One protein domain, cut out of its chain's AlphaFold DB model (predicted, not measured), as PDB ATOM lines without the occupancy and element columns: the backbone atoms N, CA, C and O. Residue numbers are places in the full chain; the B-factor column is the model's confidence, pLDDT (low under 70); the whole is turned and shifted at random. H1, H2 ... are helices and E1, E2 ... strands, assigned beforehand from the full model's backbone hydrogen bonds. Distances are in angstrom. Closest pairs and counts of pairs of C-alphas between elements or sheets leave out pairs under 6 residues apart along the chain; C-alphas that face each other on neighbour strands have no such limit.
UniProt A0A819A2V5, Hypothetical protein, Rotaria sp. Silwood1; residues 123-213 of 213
ATOM      1  N   ASN A 123      51.110  21.940  41.324       67.62
ATOM      2  CA  ASN A 123      50.248  22.743  42.200       67.62
ATOM      3  C   ASN A 123      50.024  22.110  43.596       67.62
ATOM      4  O   ASN A 123      49.026  22.389  44.256       67.62
ATOM      5  N   HIS A 124      50.967  21.284  44.062       62.78
ATOM      6  CA  HIS A 124      51.034  20.680  45.396       62.78
ATOM      7  C   HIS A 124      49.799  19.850  45.774       62.78
ATOM      8  O   HIS A 124      49.520  19.651  46.957       62.78
ATOM      9  N   ILE A 125      49.067  19.312  44.788       65.50
ATOM     10  CA  ILE A 125      47.938  18.409  45.058       65.50
ATOM     11  C   ILE A 125      48.437  17.243  45.911       65.50
ATOM     12  O   ILE A 125      47.867  16.977  46.963       65.50
ATOM     13  N   ALA A 126      49.562  16.637  45.520       59.66
ATOM     14  CA  ALA A 126      50.155  15.491  46.203       59.66
ATOM     15  C   ALA A 126      50.615  15.764  47.645       59.66
ATOM     16  O   ALA A 126      50.692  14.821  48.425       59.66
ATOM     17  N   GLU A 127      50.898  17.014  48.023       63.03
ATOM     18  CA  GLU A 127      51.309  17.337  49.398       63.03
ATOM     19  C   GLU A 127      50.145  17.291  50.392       63.03
ATOM     20  O   GLU A 127      50.366  17.124  51.590       63.03
ATOM     21  N   ASN A 128      48.910  17.397  49.896       68.81
ATOM     22  CA  ASN A 128      47.695  17.315  50.704       68.81
ATOM     23  C   ASN A 128      47.048  15.920  50.676       68.81
ATOM     24  O   ASN A 128      46.010  15.721  51.308       68.81
ATOM     25  N   LEU A 129      47.619  14.970  49.930       76.94
ATOM     26  CA  LEU A 129      47.105  13.607  49.822       76.94
ATOM     27  C   LEU A 129      47.736  12.712  50.892       76.94
ATOM     28  O   LEU A 129      48.936  12.794  51.166       76.94
ATOM     29  N   ASP A 130      46.931  11.836  51.487       84.25
ATOM     30  CA  ASP A 130      47.445  10.834  52.411       84.25
ATOM     31  C   ASP A 130      48.169   9.702  51.657       84.25
ATOM     32  O   ASP A 130      48.114   9.584  50.432       84.25
ATOM     33  N   LYS A 131      48.912   8.875  52.397       83.56
ATOM     34  CA  LYS A 131      49.649   7.732  51.831       83.56
ATOM     35  C   LYS A 131      48.876   6.415  51.919       83.56
ATOM     36  O   LYS A 131      49.406   5.387  51.504       83.56
ATOM     37  N   GLU A 132      47.675   6.436  52.483       88.81
ATOM     38  CA  GLU A 132      46.812   5.267  52.661       88.81
ATOM     39  C   GLU A 132      45.928   5.022  51.431       88.81
ATOM     40  O   GLU A 132      45.425   3.913  51.258       88.81
ATOM     41  N   HIS A 133      45.806   6.010  50.541       92.31
ATOM     42  CA  HIS A 133      45.040   5.924  49.302       92.31
ATOM     43  C   HIS A 133      45.899   6.102  48.045       92.31
ATOM     44  O   HIS A 133      46.968   6.719  48.034       92.31
ATOM     45  N   SER A 134      45.380   5.571  46.941       93.44
ATOM     46  CA  SER A 134      45.776   5.967  45.594       93.44
ATOM     47  C   SER A 134      44.768   6.954  45.029       93.44
ATOM     48  O   SER A 134      43.575   6.847  45.298       93.44
ATOM     49  N   TYR A 135      45.225   7.885  44.200       91.88
ATOM     50  CA  TYR A 135      44.378   8.949  43.675       91.88
ATOM     51  C   TYR A 135      44.452   9.003  42.162       91.88
ATOM     52  O   TYR A 135      45.542   9.048  41.602       91.88
ATOM     53  N   LEU A 136      43.300   9.037  41.502       92.88
ATOM     54  CA  LEU A 136      43.194   9.342  40.082       92.88
ATOM     55  C   LEU A 136      42.604  10.742  39.934       92.88
ATOM     56  O   LEU A 136      41.409  10.949  40.146       92.88
ATOM     57  N   TYR A 137      43.452  11.704  39.591       90.44
ATOM     58  CA  TYR A 137      43.032  13.046  39.231       90.44
ATOM     59  C   TYR A 137      42.580  13.073  37.772       90.44
ATOM     60  O   TYR A 137      43.238  12.489  36.909       90.44
ATOM     61  N   ILE A 138      41.449  13.726  37.520       91.62
ATOM     62  CA  ILE A 138      40.784  13.785  36.220       91.62
ATOM     63  C   ILE A 138      40.424  15.248  35.960       91.62
ATOM     64  O   ILE A 138      39.439  15.744  36.513       91.62
ATOM     65  N   ASP A 139      41.205  15.955  35.144       89.56
ATOM     66  CA  ASP A 139      40.862  17.318  34.728       89.56
ATOM     67  C   ASP A 139      40.097  17.283  33.408       89.56
ATOM     68  O   ASP A 139      40.615  16.827  32.397       89.56
ATOM     69  N   VAL A 140      38.835  17.722  33.418       90.75
ATOM     70  CA  VAL A 140      37.974  17.675  32.230       90.75
ATOM     71  C   VAL A 140      37.898  19.050  31.579       90.75
ATOM     72  O   VAL A 140      37.148  19.947  32.001       90.75
ATOM     73  N   GLY A 141      38.628  19.185  30.478       89.56
ATOM     74  CA  GLY A 141      38.728  20.395  29.688       89.56
ATOM     75  C   GLY A 141      37.689  20.545  28.569       89.56
ATOM     76  O   GLY A 141      36.699  19.819  28.401       89.56
ATOM     77  N   GLY A 142      37.916  21.590  27.769       91.25
ATOM     78  CA  GLY A 142      37.177  21.824  26.527       91.25
ATOM     79  C   GLY A 142      37.696  20.979  25.364       91.25
ATOM     80  O   GLY A 142      36.901  20.546  24.534       91.25
ATOM     81  N   GLY A 143      39.012  20.772  25.299       92.75
ATOM     82  CA  GLY A 143      39.685  20.056  24.214       92.75
ATOM     83  C   GLY A 143      40.221  18.686  24.607       92.75
ATOM     84  O   GLY A 143      40.153  17.772  23.799       92.75
ATOM     85  N   SER A 144      40.665  18.526  25.843       93.19
ATOM     86  CA  SER A 144      41.274  17.295  26.339       93.19
ATOM     87  C   SER A 144      40.795  16.976  27.754       93.19
ATOM     88  O   SER A 144      40.073  17.772  28.370       93.19
ATOM     89  N   THR A 145      41.147  15.776  28.207       93.56
ATOM     90  CA  THR A 145      41.026  15.329  29.590       93.56
ATOM     91  C   THR A 145      42.379  14.796  30.032       93.56
ATOM     92  O   THR A 145      42.907  13.865  29.421       93.56
ATOM     93  N   GLU A 146      42.919  15.361  31.101       92.50
ATOM     94  CA  GLU A 146      44.196  14.961  31.675       92.50
ATOM     95  C   GLU A 146      43.961  13.998  32.843       92.50
ATOM     96  O   GLU A 146      43.208  14.287  33.779       92.50
ATOM     97  N   LEU A 147      44.620  12.839  32.793       92.62
ATOM     98  CA  LEU A 147      44.643  11.858  33.869       92.62
ATOM     99  C   LEU A 147      45.975  11.933  34.599       92.62
ATOM    100  O   LEU A 147      47.037  11.986  33.984       92.62
ATOM    101  N   THR A 148      45.940  11.908  35.927       91.31
ATOM    102  CA  THR A 148      47.151  11.823  36.748       91.31
ATOM    103  C   THR A 148      46.916  10.877  37.913       91.31
ATOM    104  O   THR A 148      46.036  11.099  38.741       91.31
ATOM    105  N   PHE A 149      47.690   9.799  37.968       92.06
ATOM    106  CA  PHE A 149      47.546   8.739  38.953       92.06
ATOM    107  C   PHE A 149      48.685   8.753  39.971       92.06
ATOM    108  O   PHE A 149      49.869   8.693  39.621       92.06
ATOM    109  N   PHE A 150      48.296   8.763  41.242       89.44
ATOM    110  CA  PHE A 150      49.173   8.741  42.398       89.44
ATOM    111  C   PHE A 150      48.984   7.464  43.198       89.44
ATOM    112  O   PHE A 150      47.862   7.038  43.468       89.44
ATOM    113  N   SER A 151      50.093   6.893  43.650       89.31
ATOM    114  CA  SER A 151      50.083   5.801  44.615       89.31
ATOM    115  C   SER A 151      51.293   5.911  45.525       89.31
ATOM    116  O   SER A 151      52.373   6.280  45.069       89.31
ATOM    117  N   GLU A 152      51.113   5.608  46.812       86.00
ATOM    118  CA  GLU A 152      52.192   5.645  47.814       86.00
ATOM    119  C   GLU A 152      52.917   7.010  47.863       86.00
ATOM    120  O   GLU A 152      54.127   7.097  48.090       86.00
ATOM    121  N   GLY A 153      52.178   8.098  47.613       79.31
ATOM    122  CA  GLY A 153      52.711   9.462  47.566       79.31
ATOM    123  C   GLY A 153      53.611   9.766  46.361       79.31
ATOM    124  O   GLY A 153      54.357  10.743  46.396       79.31
ATOM    125  N   LYS A 154      53.581   8.942  45.307       85.00
ATOM    126  CA  LYS A 154      54.364   9.135  44.078       85.00
ATOM    127  C   LYS A 154      53.461   9.253  42.862       85.00
ATOM    128  O   LYS A 154      52.422   8.601  42.783       85.00
ATOM    129  N   LEU A 155      53.894  10.065  41.899       87.06
ATOM    130  CA  LEU A 155      53.322  10.082  40.558       87.06
ATOM    131  C   LEU A 155      53.682   8.772  39.852       87.06
ATOM    132  O   LEU A 155      54.862   8.483  39.655       87.06
ATOM    133  N   MET A 156      52.671   7.994  39.486       90.81
ATOM    134  CA  MET A 156      52.850   6.689  38.844       90.81
ATOM    135  C   MET A 156      52.538   6.736  37.353       90.81
ATOM    136  O   MET A 156      53.154   6.017  36.573       90.81
ATOM    137  N   TYR A 157      51.580   7.574  36.959       91.50
ATOM    138  CA  TYR A 157      51.134   7.692  35.579       91.50
ATOM    139  C   TYR A 157      50.501   9.063  35.341       91.50
ATOM    140  O   TYR A 157      49.838   9.605  36.224       91.50
ATOM    141  N   LYS A 158      50.705   9.620  34.149       91.88
ATOM    142  CA  LYS A 158      49.999  10.800  33.652       91.88
ATOM    143  C   LYS A 158      49.836  10.673  32.147       91.88
ATOM    144  O   LYS A 158      50.704  10.084  31.510       91.88
ATOM    145  N   GLU A 159      48.753  11.216  31.618       91.75
ATOM    146  CA  GLU A 159      48.472  11.224  30.182       91.75
ATOM    147  C   GLU A 159      47.370  12.231  29.875       91.75
ATOM    148  O   GLU A 159      46.493  12.477  30.709       91.75
ATOM    149  N   SER A 160      47.385  12.768  28.662       93.06
ATOM    150  CA  SER A 160      46.329  13.624  28.132       93.06
ATOM    151  C   SER A 160      45.601  12.909  27.002       93.06
ATOM    152  O   SER A 160      46.213  12.532  26.009       93.06
ATOM    153  N   PHE A 161      44.278  12.833  27.089       94.50
ATOM    154  CA  PHE A 161      43.435  12.279  26.034       94.50
ATOM    155  C   PHE A 161      42.696  13.396  25.311       94.50
ATOM    156  O   PHE A 161      42.187  14.321  25.946       94.50
ATOM    157  N   ASP A 162      42.543  13.275  23.993       93.56
ATOM    158  CA  ASP A 162      41.733  14.179  23.163       93.56
ATOM    159  C   ASP A 162      40.221  13.946  23.350       93.56
ATOM    160  O   ASP A 162      39.433  13.817  22.413       93.56
ATOM    161  N   ILE A 163      39.801  13.920  24.612       94.94
ATOM    162  CA  ILE A 163      38.425  13.805  25.070       94.94
ATOM    163  C   ILE A 163      38.099  15.100  25.804       94.94
ATOM    164  O   ILE A 163      38.438  15.277  26.966       94.94
ATOM    165  N   GLY A 164      37.431  16.026  25.130       93.00
ATOM    166  CA  GLY A 164      37.034  17.304  25.714       93.00
ATOM    167  C   GLY A 164      35.580  17.624  25.421       93.00
ATOM    168  O   GLY A 164      35.012  17.155  24.437       93.00
ATOM    169  N   THR A 165      34.962  18.467  26.244       92.69
ATOM    170  CA  THR A 165      33.538  18.811  26.061       92.69
ATOM    171  C   THR A 165      33.213  19.429  24.703       92.69
ATOM    172  O   THR A 165      32.168  19.129  24.136       92.69
ATOM    173  N   ILE A 166      34.103  20.244  24.134       93.00
ATOM    174  CA  ILE A 166      33.896  20.819  22.798       93.00
ATOM    175  C   ILE A 166      34.139  19.763  21.714       93.00
ATOM    176  O   ILE A 166      33.366  19.708  20.760       93.00
ATOM    177  N   ARG A 167      35.144  18.886  21.871       93.75
ATOM    178  CA  ARG A 167      35.362  17.757  20.946       93.75
ATOM    179  C   ARG A 167      34.162  16.810  20.910       93.75
ATOM    180  O   ARG A 167      33.754  16.397  19.829       93.75
ATOM    181  N   LEU A 168      33.564  16.520  22.069       93.75
ATOM    182  CA  LEU A 168      32.338  15.722  22.179       93.75
ATOM    183  C   LEU A 168      31.171  16.394  21.449       93.75
ATOM    184  O   LEU A 168      30.511  15.754  20.642       93.75
ATOM    185  N   LEU A 169      30.960  17.699  21.657       93.06
ATOM    186  CA  LEU A 169      29.919  18.460  20.949       93.06
ATOM    187  C   LEU A 169      30.133  18.523  19.427       93.06
ATOM    188  O   LEU A 169      29.174  18.729  18.686       93.06
ATOM    189  N   LYS A 170      31.375  18.364  18.963       91.19
ATOM    190  CA  LYS A 170      31.747  18.293  17.543       91.19
ATOM    191  C   LYS A 170      31.827  16.859  17.004       91.19
ATOM    192  O   LYS A 170      32.241  16.680  15.866       91.19
ATOM    193  N   ASN A 171      31.420  15.854  17.786       91.44
ATOM    194  CA  ASN A 171      31.476  14.432  17.423       91.44
ATOM    195  C   ASN A 171      32.874  13.955  16.983       91.44
ATOM    196  O   ASN A 171      32.995  13.071  16.140       91.44
ATOM    197  N   MET A 172      33.937  14.539  17.543       90.50
ATOM    198  CA  MET A 172      35.316  14.144  17.228       90.50
ATOM    199  C   MET A 172      35.834  12.977  18.068       90.50
ATOM    200  O   MET A 172      36.861  12.395  17.735       90.50
ATOM    201  N   VAL A 173      35.173  12.671  19.187       94.81
ATOM    202  CA  VAL A 173      35.614  11.602  20.085       94.81
ATOM    203  C   VAL A 173      34.975  10.292  19.639       94.81
ATOM    204  O   VAL A 173      33.778  10.082  19.835       94.81
ATOM    205  N   THR A 174      35.770   9.427  19.020       95.19
ATOM    206  CA  THR A 174      35.350   8.094  18.575       95.19
ATOM    207  C   THR A 174      35.353   7.095  19.733       95.19
ATOM    208  O   THR A 174      35.981   7.318  20.770       95.19
ATOM    209  N   GLU A 175      34.692   5.948  19.551       95.44
ATOM    210  CA  GLU A 175      34.765   4.838  20.517       95.44
ATOM    211  C   GLU A 175      36.205   4.360  20.738       95.44
ATOM    212  O   GLU A 175      36.578   4.070  21.869       95.44
ATOM    213  N   SER A 176      37.046   4.386  19.701       96.25
ATOM    214  CA  SER A 176      38.454   3.995  19.823       96.25
ATOM    215  C   SER A 176      39.241   4.873  20.800       96.25
ATOM    216  O   SER A 176      40.047   4.342  21.553       96.25
ATOM    217  N   ILE A 177      38.990   6.189  20.836       94.94
ATOM    218  CA  ILE A 177      39.654   7.109  21.782       94.94
ATOM    219  C   ILE A 177      39.173   6.826  23.215       94.94
ATOM    220  O   ILE A 177      39.944   6.874  24.173       94.94
ATOM    221  N   TRP A 178      37.891   6.482  23.383       96.25
ATOM    222  CA  TRP A 178      37.372   6.043  24.679       96.25
ATOM    223  C   TRP A 178      37.995   4.729  25.140       96.25
ATOM    224  O   TRP A 178      38.282   4.577  26.328       96.25
ATOM    225  N   ASP A 179      38.165   3.776  24.231       97.25
ATOM    226  CA  ASP A 179      38.761   2.481  24.542       97.25
ATOM    227  C   ASP A 179      40.246   2.617  24.878       97.25
ATOM    228  O   ASP A 179      40.683   2.045  25.874       97.25
ATOM    229  N   GLU A 180      40.974   3.481  24.171       96.06
ATOM    230  CA  GLU A 180      42.346   3.864  24.515       96.06
ATOM    231  C   GLU A 180      42.436   4.390  25.956       96.06
ATOM    232  O   GLU A 180      43.198   3.856  26.764       96.06
ATOM    233  N   MET A 181      41.591   5.357  26.336       96.06
ATOM    234  CA  MET A 181      41.573   5.871  27.710       96.06
ATOM    235  C   MET A 181      41.260   4.769  28.736       96.06
ATOM    236  O   MET A 181      41.916   4.678  29.778       96.06
ATOM    237  N   LYS A 182      40.277   3.900  28.459       95.88
ATOM    238  CA  LYS A 182      39.928   2.779  29.354       95.88
ATOM    239  C   LYS A 182      41.095   1.812  29.525       95.88
ATOM    240  O   LYS A 182      41.333   1.347  30.641       95.88
ATOM    241  N   ASP A 183      41.796   1.484  28.448       96.25
ATOM    242  CA  ASP A 183      42.900   0.529  28.467       96.25
ATOM    243  C   ASP A 183      44.121   1.099  29.187       96.25
ATOM    244  O   ASP A 183      44.754   0.394  29.981       96.25
ATOM    245  N   HIS A 184      44.381   2.396  29.017       94.94
ATOM    246  CA  HIS A 184      45.394   3.118  29.774       94.94
ATOM    247  C   HIS A 184      45.078   3.155  31.271       94.94
ATOM    248  O   HIS A 184      45.960   2.850  32.075       94.94
ATOM    249  N   ILE A 185      43.829   3.436  31.662       94.44
ATOM    250  CA  ILE A 185      43.412   3.380  33.071       94.44
ATOM    251  C   ILE A 185      43.638   1.965  33.625       94.44
ATOM    252  O   ILE A 185      44.380   1.780  34.587       94.44
ATOM    253  N   LYS A 186      43.081   0.931  32.980       94.06
ATOM    254  CA  LYS A 186      43.210  -0.467  33.438       94.06
ATOM    255  C   LYS A 186      44.662  -0.927  33.579       94.06
ATOM    256  O   LYS A 186      44.975  -1.717  34.475       94.06
ATOM    257  N   SER A 187      45.532  -0.486  32.675       94.81
ATOM    258  CA  SER A 187      46.928  -0.922  32.632       94.81
ATOM    259  C   SER A 187      47.804  -0.170  33.628       94.81
ATOM    260  O   SER A 187      48.651  -0.797  34.264       94.81
ATOM    261  N   ASN A 188      47.569   1.133  33.808       94.06
ATOM    262  CA  ASN A 188      48.496   2.026  34.505       94.06
ATOM    263  C   ASN A 188      48.032   2.473  35.902       94.06
ATOM    264  O   ASN A 188      48.848   2.984  36.664       94.06
ATOM    265  N   THR A 189      46.766   2.256  36.286       92.44
ATOM    266  CA  THR A 189      46.239   2.696  37.597       92.44
ATOM    267  C   THR A 189      46.070   1.559  38.610       92.44
ATOM    268  O   THR A 189      45.203   1.607  39.484       92.44
ATOM    269  N   LYS A 190      46.873   0.494  38.497       90.88
ATOM    270  CA  LYS A 190      46.836  -0.636  39.438       90.88
ATOM    271  C   LYS A 190      47.499  -0.251  40.760       90.88
ATOM    272  O   LYS A 190      48.655   0.159  40.775       90.88
ATOM    273  N   SER A 191      46.794  -0.454  41.869       89.56
ATOM    274  CA  SER A 191      47.321  -0.245  43.219       89.56
ATOM    275  C   SER A 191      46.777  -1.274  44.207       89.56
ATOM    276  O   SER A 191      45.728  -1.876  43.983       89.56
ATOM    277  N   LYS A 192      47.526  -1.483  45.294       90.44
ATOM    278  CA  LYS A 192      47.097  -2.260  46.465       90.44
ATOM    279  C   LYS A 192      46.304  -1.415  47.469       90.44
ATOM    280  O   LYS A 192      45.684  -1.982  48.362       90.44
ATOM    281  N   LEU A 193      46.363  -0.090  47.343       91.31
ATOM    282  CA  LEU A 193      45.654   0.856  48.196       91.31
ATOM    283  C   LEU A 193      44.239   1.113  47.651       91.31
ATOM    284  O   LEU A 193      44.030   1.032  46.435       91.31
ATOM    285  N   PRO A 194      43.269   1.457  48.515       93.00
ATOM    286  CA  PRO A 194      41.974   1.957  48.071       93.00
ATOM    287  C   PRO A 194      42.142   3.184  47.163       93.00
ATOM    288  O   PRO A 194      42.981   4.049  47.412       93.00
ATOM    289  N   MET A 195      41.345   3.255  46.097       92.25
ATOM    290  CA  MET A 195      41.453   4.303  45.081       92.25
ATOM    291  C   MET A 195      40.373   5.377  45.262       92.25
ATOM    292  O   MET A 195      39.192   5.056  45.385       92.25
ATOM    293  N   ILE A 196      40.776   6.645  45.190       92.81
ATOM    294  CA  ILE A 196      39.906   7.824  45.192       92.81
ATOM    295  C   ILE A 196      40.036   8.537  43.843       92.81
ATOM    296  O   ILE A 196      41.138   8.842  43.393       92.81
ATOM    297  N   ALA A 197      38.912   8.833  43.193       91.56
ATOM    298  CA  ALA A 197      38.894   9.655  41.986       91.56
ATOM    299  C   ALA A 197      38.570  11.109  42.342       91.56
ATOM    300  O   ALA A 197      37.601  11.375  43.054       91.56
ATOM    301  N   ILE A 198      39.362  12.049  41.829       89.19
ATOM    302  CA  ILE A 198      39.171  13.486  42.033       89.19
ATOM    303  C   ILE A 198      38.947  14.128  40.667       89.19
ATOM    304  O   ILE A 198      39.858  14.194  39.846       89.19
ATOM    305  N   GLY A 199      37.725  14.596  40.427       89.19
ATOM    306  CA  GLY A 199      37.377  15.329  39.215       89.19
ATOM    307  C   GLY A 199      37.624  16.827  39.368       89.19
ATOM    308  O   GLY A 199      37.282  17.417  40.392       89.19
ATOM    309  N   SER A 200      38.152  17.452  38.323       86.12
ATOM    310  CA  SER A 200      38.365  18.893  38.223       86.12
ATOM    311  C   SER A 200      37.868  19.438  36.886       86.12
ATOM    312  O   SER A 200      37.415  18.709  36.001       86.12
ATOM    313  N   GLY A 201      37.883  20.759  36.772       83.00
ATOM    314  CA  GLY A 201      37.436  21.478  35.590       83.00
ATOM    315  C   GLY A 201      36.080  22.161  35.770       83.00
ATOM    316  O   GLY A 201      35.321  21.953  36.721       83.00
ATOM    317  N   GLY A 202      35.765  23.054  34.829       82.00
ATOM    318  CA  GLY A 202      34.566  23.896  34.910       82.00
ATOM    319  C   GLY A 202      33.258  23.098  34.897       82.00
ATOM    320  O   GLY A 202      32.301  23.482  35.567       82.00
ATOM    321  N   ASN A 203      33.229  21.982  34.166       83.44
ATOM    322  CA  ASN A 203      32.048  21.130  34.063       83.44
ATOM    323  C   ASN A 203      31.810  20.336  35.352       83.44
ATOM    324  O   ASN A 203      30.682  20.316  35.838       83.44
ATOM    325  N   ILE A 204      32.865  19.766  35.946       87.19
ATOM    326  CA  ILE A 204      32.772  19.044  37.223       87.19
ATOM    327  C   ILE A 204      32.294  19.976  38.337       87.19
ATOM    328  O   ILE A 204      31.334  19.653  39.032       87.19
ATOM    329  N   ASN A 205      32.861  21.182  38.433       84.81
ATOM    330  CA  ASN A 205      32.406  22.191  39.393       84.81
ATOM    331  C   ASN A 205      30.931  22.564  39.197       84.81
ATOM    332  O   ASN A 205      30.200  22.768  40.168       84.81
ATOM    333  N   LYS A 206      30.468  22.640  37.941       86.38
ATOM    334  CA  LYS A 206      29.059  22.911  37.657       86.38
ATOM    335  C   LYS A 206      28.166  21.753  38.102       86.38
ATOM    336  O   LYS A 206      27.158  22.022  38.747       86.38
ATOM    337  N   ILE A 207      28.536  20.504  37.813       87.06
ATOM    338  CA  ILE A 207      27.808  19.312  38.281       87.06
ATOM    339  C   ILE A 207      27.753  19.292  39.811       87.06
ATOM    340  O   ILE A 207      26.670  19.162  40.370       87.06
ATOM    341  N   PHE A 208      28.883  19.519  40.487       85.88
ATOM    342  CA  PHE A 208      28.942  19.584  41.947       85.88
ATOM    343  C   PHE A 208      27.975  20.637  42.507       85.88
ATOM    344  O   PHE A 208      27.141  20.313  43.348       85.88
ATOM    345  N   SER A 209      27.988  21.858  41.956       88.00
ATOM    346  CA  SER A 209      27.064  22.926  42.377       88.00
ATOM    347  C   SER A 209      25.581  22.590  42.170       88.00
ATOM    348  O   SER A 209      24.727  23.161  42.842       88.00
ATOM    349  N   LEU A 210      25.271  21.700  41.219       90.44
ATOM    350  CA  LEU A 210      23.913  21.225  40.957       90.44
ATOM    351  C   LEU A 210      23.530  20.046  41.860       90.44
ATOM    352  O   LEU A 210      22.354  19.893  42.153       90.44
ATOM    353  N   SER A 211      24.494  19.227  42.296       87.50
ATOM    354  CA  SER A 211      24.257  18.094  43.207       87.50
ATOM    355  C   SER A 211      24.040  18.499  44.664       87.50
ATOM    356  O   SER A 211      23.562  17.699  45.457       87.50
ATOM    357  N   THR A 212      24.415  19.727  45.020       76.12
ATOM    358  CA  THR A 212      24.191  20.309  46.349       76.12
ATOM    359  C   THR A 212      22.838  21.027  46.473       76.12
ATOM    360  O   THR A 212      22.638  21.762  47.439       76.12
ATOM    361  N   LEU A 213      21.946  20.859  45.487       53.25
ATOM    362  CA  LEU A 213      20.529  21.245  45.532       53.25
ATOM    363  C   LEU A 213      19.685  20.073  46.042       53.25
ATOM    364  O   LEU A 213      18.733  20.349  46.803       53.25
TER     365      LEU A 213
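What this domain is: This is residues 123 to 213 of the 213 residues of the protein "Hypothetical protein" of Rotaria sp. Silwood1 (UniProt A0A819A2V5). A twisted sheet of four strands makes one layer, and the long helix H3 packs over one face of it, along the strands, on the side of E3 and E2. H2 lies off the sheet between E3 and H3 along the chain, while the short H1 and, after E4, the helix H4 only graze the sheet. The printed part has 91 residues with four named helices and four named strands, in the order H1 E1 E2 E3 H2 H3 E4 H4; the sheet runs E3 E2 E1 E4 and is mixed, and the class is mixed, helices and strands. The whole is only just compact, close to loose, with a radius of gyration of the C-alphas of 14.2 A and spans of 40 by 35 by 23 A.

How they stand to each other: H1, residues 125 to 128, only grazes the sheet with residues 125 to 126. E1 (134 to 140), E2 (145 to 151) and E3 (154 to 161) form a meander, each strand the antiparallel neighbour of the one before; E1 and E2 are a hairpin, as are E2 and E3. N 137 and O 148 are 2.8 A apart across E1 and E2, and N 147 and O 159 are 2.8 A apart across E2 and E3, within hydrogen-bond range. H2, residues 165 to 169, is not on the sheet. H3, residues 175 to 188, is on it at a height over the sheet of 10.4 A, over E3 and E2; on the local plane it stands at 6 degrees to E3, along the strands. The closest C-alphas of E3 and H3, those of Tyr 157 and Asn 188, are 6.3 A apart. E4, residues 195 to 200, is parallel to E1 at 22 degrees, with N 198 and O 136 2.9 A apart, within hydrogen-bond range. E3, H2 and H3, and E4 make a split strand-helix-strand unit, two strands running the same way with E2 and E1 between them, its crossover right-handed. H4, residues 202 to 211, only grazes the sheet with residues 202 to 208; the closest C-alphas of E1 and H4, those of Val 140 and Asn 203, are 7.1 A apart. H3 and H4 are apart. In H2, H3 and H4 every O i to N i+4 pair is within hydrogen-bond range; H1 is too short for such a pair.

Where its parts are: H1 begins at C-alpha 125, (47.938, 18.409, 45.058). From first to last C-alpha E1 is 19.4 A long, E2 20.0 A, E3 21.3 A, H3 19.8 A, E4 16.4 A and H4 14.4 A. H3 begins at C-alpha 175, (34.765, 4.838, 20.517), and H4 ends at C-alpha 211, (24.257, 18.094, 43.207).

The domain as a whole: The two C-alphas farthest apart, those of Glu 132 and Lys 170, are 40.4 A apart. The printed part has no cut and no long link. Its mean pLDDT is 88.6; residues 123 to 128 and residue 213 are under 70.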